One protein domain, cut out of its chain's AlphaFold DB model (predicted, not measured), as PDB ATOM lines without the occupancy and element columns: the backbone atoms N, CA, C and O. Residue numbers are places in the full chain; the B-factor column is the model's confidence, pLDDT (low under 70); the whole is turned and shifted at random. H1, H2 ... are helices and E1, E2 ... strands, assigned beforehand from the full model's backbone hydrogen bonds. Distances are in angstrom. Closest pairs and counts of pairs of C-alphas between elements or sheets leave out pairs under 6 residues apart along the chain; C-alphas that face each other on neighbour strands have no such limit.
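AT A GLANCE: This is residues 192 to 250 of the 295 residues of an uncharacterized protein of mine drainage metagenome (UniProt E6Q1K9). A small parallel sheet of three strands forms one end of a compact body, and two short helices, H1 and H2, form the other end, set off from the sheet. The chain passes from the sheet to a helix and back twice, and the loop of residues 192 to 198 makes the far end on the sheet's side. The printed part has 59 residues with three named strands and two named helices, in the order E1, H1, E2, H2, E3; the sheet runs E1, E2, E3, all parallel, and the class is mixed, helices and strands. The whole is compact, with a radius of gyration of the C-alphas of 10.4 A and spans of 30 by 24 by 17 A.

IN THESE COORDINATES: Residues 192 to 198 come before E1, residues 199 to 201, whose C-alpha 199 is at (200.336, 367.209, 336.929). H1 is residues 208 to 216, 12.1 A from first to last C-alpha, and its C-alpha 208 is at (205.547, 349.395, 333.399). E2 is residues 222 to 227, 13.8 A long. H2 is residues 235 to 242, 11.0 A long. E3 is residues 246 to 250, 13.2 A long, and ends at C-alpha 250, (207.823, 364.973, 345.471).

HOW THE PARTS SIT: E2 is the inner strand, and E1 and E3 are the edge strands. E1 and E2 are parallel at 37 degrees, with N 200 and O 222 at 2.8 A and N 224 and O 200 at 2.9 A, both within hydrogen-bond range. E2 and E3 are parallel at 36 degrees, with N 223 and O 246 at 2.8 A and N 248 and O 223 at 2.9 A, also within range. E1, H1 and E2 form a strand-helix-strand unit, two parallel neighbour strands with a helix between them in the chain, and E2, H2 and E3 form a second; both crossovers are right-handed. Neither H1 nor H2 is on the sheet. H1 and H2 only just touch, with 3 pairs of C-alphas within 8 A, the closest being those of Ala 211 and Ala 241 at 6.7 A. They run the same way at a steep tilt of 38 degrees, only just past shallow. E1 and H2 are apart, as are H1 and E3. In H1 and H2 every O i to N i+4 pair is within hydrogen-bond range.

THE WHOLE: The two C-alphas farthest apart are those of Thr 196 and Gly 235, at 30.4 A, while the first and last printed C-alphas, of Arg 192 and Glu 250, are 5.7 A apart. The printed part has no cut. The links H1 to E2 and H2 to E3 are tight, those from E1 to H1 and from E2 to H2 are short, and no link is long. The mean pLDDT of the printed part is 94.2, and no printed residue is under 70.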
ATOM      1  N   ARG A 192     212.466 367.170 341.036       95.69
ATOM      2  CA  ARG A 192     211.328 367.606 341.846       95.69
ATOM      3  C   ARG A 192     210.164 368.057 340.959       95.69
ATOM      4  O   ARG A 192     210.373 368.673 339.913       95.69
ATOM      5  N   HIS A 193     208.942 367.764 341.386       93.94
ATOM      6  CA  HIS A 193     207.746 368.368 340.814       93.94
ATOM      7  C   HIS A 193     207.626 369.853 341.197       93.94
ATOM      8  O   HIS A 193     207.710 370.205 342.369       93.94
ATOM      9  N   ASP A 194     207.414 370.710 340.201       89.62
ATOM     10  CA  ASP A 194     207.006 372.099 340.402       89.62
ATOM     11  C   ASP A 194     205.488 372.159 340.615       89.62
ATOM     12  O   ASP A 194     204.730 371.905 339.677       89.62
ATOM     13  N   GLU A 195     205.063 372.506 341.833       82.56
ATOM     14  CA  GLU A 195     203.654 372.553 342.265       82.56
ATOM     15  C   GLU A 195     202.777 373.489 341.417       82.56
ATOM     16  O   GLU A 195     201.552 373.377 341.431       82.56
ATOM     17  N   THR A 196     203.379 374.404 340.654       82.56
ATOM     18  CA  THR A 196     202.651 375.327 339.772       82.56
ATOM     19  C   THR A 196     202.276 374.715 338.418       82.56
ATOM     20  O   THR A 196     201.451 375.268 337.688       82.56
ATOM     21  N   SER A 197     202.857 373.566 338.063       83.38
ATOM     22  CA  SER A 197     202.658 372.912 336.769       83.38
ATOM     23  C   SER A 197     201.535 371.874 336.807       83.38
ATOM     24  O   SER A 197     201.418 371.095 337.748       83.38
ATOM     25  N   ALA A 198     200.745 371.781 335.731       88.25
ATOM     26  CA  ALA A 198     199.712 370.753 335.611       88.25
ATOM     27  C   ALA A 198     200.314 369.336 335.695       88.25
ATOM     28  O   ALA A 198     201.184 368.963 334.899       88.25
ATOM     29  N   ALA A 199     199.804 368.530 336.627       93.81
ATOM     30  CA  ALA A 199     200.336 367.209 336.929       93.81
ATOM     31  C   ALA A 199     199.254 366.148 337.147       93.81
ATOM     32  O   ALA A 199     198.115 366.429 337.518       93.81
ATOM     33  N   LEU A 200     199.650 364.900 336.913       94.94
ATOM     34  CA  LEU A 200     198.951 363.697 337.325       94.94
ATOM     35  C   LEU A 200     199.621 363.136 338.573       94.94
ATOM     36  O   LEU A 200     200.685 362.516 338.492       94.94
ATOM     37  N   GLN A 201     198.969 363.329 339.714       94.81
ATOM     38  CA  GLN A 201     199.422 362.774 340.977       94.81
ATOM     39  C   GLN A 201     199.075 361.284 341.057       94.81
ATOM     40  O   GLN A 201     197.910 360.895 340.959       94.81
ATOM     41  N   LEU A 202     200.082 360.435 341.251       95.00
ATOM     42  CA  LEU A 202     199.883 359.009 341.482       95.00
ATOM     43  C   LEU A 202     200.006 358.690 342.974       95.00
ATOM     44  O   LEU A 202     201.086 358.770 343.551       95.00
ATOM     45  N   GLU A 203     198.915 358.219 343.580       89.12
ATOM     46  CA  GLU A 203     198.944 357.677 344.952       89.12
ATOM     47  C   GLU A 203     199.735 356.355 345.042       89.12
ATOM     48  O   GLU A 203     200.311 355.999 346.074       89.12
ATOM     49  N   GLY A 204     199.770 355.612 343.933       91.88
ATOM     50  CA  GLY A 204     200.443 354.322 343.798       91.88
ATOM     51  C   GLY A 204     201.763 354.391 343.032       91.88
ATOM     52  O   GLY A 204     202.278 355.455 342.702       91.88
ATOM     53  N   ALA A 205     202.312 353.220 342.714       94.38
ATOM     54  CA  ALA A 205     203.510 353.138 341.894       94.38
ATOM     55  C   ALA A 205     203.226 353.444 340.410       94.38
ATOM     56  O   ALA A 205     202.161 353.107 339.874       94.38
ATOM     57  N   LEU A 206     204.219 354.025 339.737       97.00
ATOM     58  CA  LEU A 206     204.336 354.034 338.287       97.00
ATOM     59  C   LEU A 206     204.918 352.685 337.848       97.00
ATOM     60  O   LEU A 206     206.125 352.447 337.931       97.00
ATOM     61  N   THR A 207     204.027 351.792 337.424       96.81
ATOM     62  CA  THR A 207     204.382 350.463 336.918       96.81
ATOM     63  C   THR A 207     204.665 350.498 335.417       96.81
ATOM     64  O   THR A 207     204.196 351.420 334.743       96.81
ATOM     65  N   PRO A 208     205.364 349.492 334.848       96.31
ATOM     66  CA  PRO A 208     205.547 349.395 333.399       96.31
ATOM     67  C   PRO A 208     204.226 349.462 332.621       96.31
ATOM     68  O   PRO A 208     204.145 350.153 331.611       96.31
ATOM     69  N   MET A 209     203.172 348.815 333.132       96.19
ATOM     70  CA  MET A 209     201.835 348.843 332.533       96.19
ATOM     71  C   MET A 209     201.244 350.260 332.513       96.19
ATOM     72  O   MET A 209     200.784 350.714 331.469       96.19
ATOM     73  N   ARG A 210     201.307 350.988 333.638       96.81
ATOM     74  CA  ARG A 210     200.805 352.371 333.713       96.81
ATOM     75  C   ARG A 210     201.619 353.316 332.833       96.81
ATOM     76  O   ARG A 210     201.051 354.159 332.152       96.81
ATOM     77  N   ALA A 211     202.942 353.162 332.808       97.31
ATOM     78  CA  ALA A 211     203.798 353.945 331.924       97.31
ATOM     79  C   ALA A 211     203.453 353.703 330.446       97.31
ATOM     80  O   ALA A 211     203.325 354.663 329.691       97.31
ATOM     81  N   ALA A 212     203.236 352.447 330.043       96.75
ATOM     82  CA  ALA A 212     202.809 352.115 328.686       96.75
ATOM     83  C   ALA A 212     201.450 352.746 328.335       96.75
ATOM     84  O   ALA A 212     201.299 353.284 327.240       96.75
ATOM     85  N   GLU A 213     200.490 352.748 329.264       97.06
ATOM     86  CA  GLU A 213     199.186 353.405 329.097       97.06
ATOM     87  C   GLU A 213     199.328 354.923 328.886       97.06
ATOM     88  O   GLU A 213     198.730 355.476 327.960       97.06
ATOM     89  N   PHE A 214     200.151 355.597 329.695       97.50
ATOM     90  CA  PHE A 214     200.408 357.032 329.540       97.50
ATOM     91  C   PHE A 214     201.113 357.363 328.221       97.50
ATOM     92  O   PHE A 214     200.735 358.326 327.554       97.50
ATOM     93  N   ILE A 215     202.083 356.541 327.810       97.25
ATOM     94  CA  ILE A 215     202.770 356.693 326.521       97.25
ATOM     95  C   ILE A 215     201.779 356.522 325.366       97.25
ATOM     96  O   ILE A 215     201.761 357.345 324.455       97.25
ATOM     97  N   ALA A 216     200.935 355.488 325.406       97.25
ATOM     98  CA  ALA A 216     199.963 355.207 324.350       97.25
ATOM     99  C   ALA A 216     198.935 356.338 324.180       97.25
ATOM    100  O   ALA A 216     198.504 356.619 323.064       97.25
ATOM    101  N   ARG A 217     198.568 357.013 325.274       96.12
ATOM    102  CA  ARG A 217     197.670 358.177 325.257       96.12
ATOM    103  C   ARG A 217     198.364 359.494 324.906       96.12
ATOM    104  O   ARG A 217     197.684 360.510 324.792       96.12
ATOM    105  N   GLY A 218     199.688 359.496 324.751       95.75
ATOM    106  CA  GLY A 218     200.465 360.707 324.500       95.75
ATOM    107  C   GLY A 218     200.389 361.712 325.651       95.75
ATOM    108  O   GLY A 218     200.276 362.909 325.395       95.75
ATOM    109  N   GLU A 219     200.402 361.239 326.903       95.94
ATOM    110  CA  GLU A 219     200.336 362.103 328.085       95.94
ATOM    111  C   GLU A 219     201.503 363.100 328.108       95.94
ATOM    112  O   GLU A 219     202.665 362.728 327.943       95.94
ATOM    113  N   ARG A 220     201.183 364.380 328.321       93.94
ATOM    114  CA  ARG A 220     202.156 365.485 328.294       93.94
ATOM    115  C   ARG A 220     202.352 366.152 329.648       93.94
ATOM    116  O   ARG A 220     203.338 366.864 329.815       93.94
ATOM    117  N   ARG A 221     201.427 365.961 330.591       95.12
ATOM    118  CA  ARG A 221     201.548 366.482 331.956       95.12
ATOM    119  C   ARG A 221     202.650 365.752 332.710       95.12
ATOM    120  O   ARG A 221     203.018 364.624 332.375       95.12
ATOM    121  N   ALA A 222     203.134 366.384 333.775       95.94
ATOM    122  CA  ALA A 222     204.040 365.723 334.699       95.94
ATOM    123  C   ALA A 222     203.330 364.550 335.390       95.94
ATOM    124  O   ALA A 222     202.231 364.711 335.913       95.94
ATOM    125  N   ILE A 223     203.957 363.379 335.413       97.19
ATOM    126  CA  ILE A 223     203.516 362.243 336.222       97.19
ATOM    127  C   ILE A 223     204.296 362.310 337.524       97.19
ATOM    128  O   ILE A 223     205.514 362.113 337.533       97.19
ATOM    129  N   VAL A 224     203.592 362.604 338.609       97.00
ATOM    130  CA  VAL A 224     204.198 362.847 339.914       97.00
ATOM    131  C   VAL A 224     203.984 361.627 340.789       97.00
ATOM    132  O   VAL A 224     202.865 361.146 340.968       97.00
ATOM    133  N   VAL A 225     205.085 361.111 341.323       95.88
ATOM    134  CA  VAL A 225     205.078 360.073 342.352       95.88
ATOM    135  C   VAL A 225     205.767 360.591 343.608       95.88
ATOM    136  O   VAL A 225     206.578 361.512 343.556       95.88
ATOM    137  N   ARG A 226     205.504 359.960 344.752       93.00
ATOM    138  CA  ARG A 226     206.089 360.387 346.032       93.00
ATOM    139  C   ARG A 226     207.623 360.448 346.020       93.00
ATOM    140  O   ARG A 226     208.219 361.404 346.497       93.00
ATOM    141  N   ASP A 227     208.272 359.405 345.517       92.00
ATOM    142  CA  ASP A 227     209.730 359.256 345.527       92.00
ATOM    143  C   ASP A 227     210.168 358.196 344.501       92.00
ATOM    144  O   ASP A 227     209.336 357.479 343.935       92.00
ATOM    145  N   ALA A 228     211.478 358.057 344.292       91.56
ATOM    146  CA  ALA A 228     212.051 357.107 343.336       91.56
ATOM    147  C   ALA A 228     211.630 355.638 343.568       91.56
ATOM    148  O   ALA A 228     211.586 354.848 342.626       91.56
ATOM    149  N   THR A 229     211.262 355.246 344.793       89.56
ATOM    150  CA  THR A 229     210.806 353.873 345.085       89.56
ATOM    151  C   THR A 229     209.396 353.587 344.581       89.56
ATOM    152  O   THR A 229     209.005 352.427 344.458       89.56
ATOM    153  N   ARG A 230     208.638 354.628 344.220       93.88
ATOM    154  CA  ARG A 230     207.340 354.506 343.548       93.88
ATOM    155  C   ARG A 230     207.458 354.336 342.035       93.88
ATOM    156  O   ARG A 230     206.440 354.119 341.392       93.88
ATOM    157  N   VAL A 231     208.657 354.368 341.459       95.00
ATOM    158  CA  VAL A 231     208.882 354.007 340.053       95.00
ATOM    159  C   VAL A 231     209.436 352.588 339.999       95.00
ATOM    160  O   VAL A 231     210.557 352.334 340.445       95.00
ATOM    161  N   THR A 232     208.664 351.646 339.451       94.38
ATOM    162  CA  THR A 232     209.082 350.231 339.381       94.38
ATOM    163  C   THR A 232     209.716 349.853 338.043       94.38
ATOM    164  O   THR A 232     210.204 348.737 337.893       94.38
ATOM    165  N   LEU A 233     209.763 350.780 337.079       94.25
ATOM    166  CA  LEU A 233     210.516 350.594 335.840       94.25
ATOM    167  C   LEU A 233     212.023 350.505 336.119       94.25
ATOM    168  O   LEU A 233     212.549 351.174 337.014       94.25
ATOM    169  N   ARG A 234     212.726 349.695 335.324       90.94
ATOM    170  CA  ARG A 234     214.176 349.464 335.417       90.94
ATOM    171  C   ARG A 234     214.803 349.385 334.024       90.94
ATOM    172  O   ARG A 234     214.104 349.135 333.039       90.94
ATOM    173  N   GLY A 235     216.117 349.599 333.951       91.19
ATOM    174  CA  GLY A 235     216.902 349.465 332.721       91.19
ATOM    175  C   GLY A 235     216.302 350.228 331.536       91.19
ATOM    176  O   GLY A 235     215.861 351.369 331.669       91.19
ATOM    177  N   ARG A 236     216.227 349.566 330.374       91.25
ATOM    178  CA  ARG A 236     215.704 350.164 329.132       91.25
ATOM    179  C   ARG A 236     214.256 350.640 329.240       91.25
ATOM    180  O   ARG A 236     213.913 351.639 328.622       91.25
ATOM    181  N   ALA A 237     213.414 349.948 330.013       94.31
ATOM    182  CA  ALA A 237     212.015 350.341 330.176       94.31
ATOM    183  C   ALA A 237     211.892 351.680 330.917       94.31
ATOM    184  O   ALA A 237     211.053 352.500 330.561       94.31
ATOM    185  N   LEU A 238     212.754 351.914 331.913       96.06
ATOM    186  CA  LEU A 238     212.829 353.203 332.596       96.06
ATOM    187  C   LEU A 238     213.320 354.298 331.649       96.06
ATOM    188  O   LEU A 238     212.656 355.320 331.531       96.06
ATOM    189  N   LEU A 239     214.446 354.075 330.965       94.88
ATOM    190  CA  LEU A 239     215.023 355.073 330.058       94.88
ATOM    191  C   LEU A 239     214.031 355.461 328.953       94.88
ATOM    192  O   LEU A 239     213.724 356.636 328.789       94.88
ATOM    193  N   GLY A 240     213.409 354.475 328.302       95.38
ATOM    194  CA  GLY A 240     212.400 354.739 327.275       95.38
ATOM    195  C   GLY A 240     211.135 355.427 327.800       95.38
ATOM    196  O   GLY A 240     210.457 356.111 327.035       95.38
ATOM    197  N   ALA A 241     210.804 355.270 329.087       96.81
ATOM    198  CA  ALA A 241     209.730 356.036 329.714       96.81
ATOM    199  C   ALA A 241     210.157 357.483 329.993       96.81
ATOM    200  O   ALA A 241     209.370 358.385 329.736       96.81
ATOM    201  N   LEU A 242     211.388 357.720 330.455       96.31
ATOM    202  CA  LEU A 242     211.921 359.067 330.693       96.31
ATOM    203  C   LEU A 242     212.053 359.886 329.404       96.31
ATOM    204  O   LEU A 242     211.830 361.093 329.432       96.31
ATOM    205  N   ASP A 243     212.325 359.232 328.275       95.88
ATOM    206  CA  ASP A 243     212.377 359.882 326.960       95.88
ATOM    207  C   ASP A 243     211.000 360.366 326.469       95.88
ATOM    208  O   ASP A 243     210.911 361.189 325.559       95.88
ATOM    209  N   ARG A 244     209.908 359.823 327.022       97.12
ATOM    210  CA  ARG A 244     208.539 360.015 326.503       97.12
ATOM    211  C   ARG A 244     207.576 360.635 327.507       97.12
ATOM    212  O   ARG A 244     206.549 361.168 327.102       97.12
ATOM    213  N   LEU A 245     207.880 360.540 328.796       97.06
ATOM    214  CA  LEU A 245     207.034 360.982 329.896       97.06
ATOM    215  C   LEU A 245     207.796 361.953 330.793       97.06
ATOM    216  O   LEU A 245     208.964 361.751 331.121       97.06
ATOM    217  N   GLN A 246     207.092 362.966 331.291       96.19
ATOM    218  CA  GLN A 246     207.635 363.893 332.279       96.19
ATOM    219  C   GLN A 246     207.490 363.316 333.691       96.19
ATOM    220  O   GLN A 246     206.596 363.694 334.444       96.19
ATOM    221  N   ILE A 247     208.353 362.370 334.059       97.31
ATOM    222  CA  ILE A 247     208.328 361.767 335.399       97.31
ATOM    223  C   ILE A 247     208.978 362.731 336.402       97.31
ATOM    224  O   ILE A 247     210.095 363.213 336.187       97.31
ATOM    225  N   ARG A 248     208.267 363.019 337.496       96.88
ATOM    226  CA  ARG A 248     208.697 363.893 338.595       96.88
ATOM    227  C   ARG A 248     208.474 363.215 339.944       96.88
ATOM    228  O   ARG A 248     207.641 362.315 340.069       96.88
ATOM    229  N   VAL A 249     209.207 363.671 340.953       95.50
ATOM    230  CA  VAL A 249     209.068 363.192 342.333       95.50
ATOM    231  C   VAL A 249     208.742 364.326 343.296       95.50
ATOM    232  O   VAL A 249     209.198 365.452 343.110       95.50
ATOM    233  N   GLU A 250     207.988 364.035 344.352       93.81
ATOM    234  CA  GLU A 250     207.823 364.973 345.471       93.81
ATOM    235  C   GLU A 250     209.106 365.058 346.297       93.81
ATOM    236  O   GLU A 250     209.504 366.142 346.710       93.81
TER     237      GLU A 250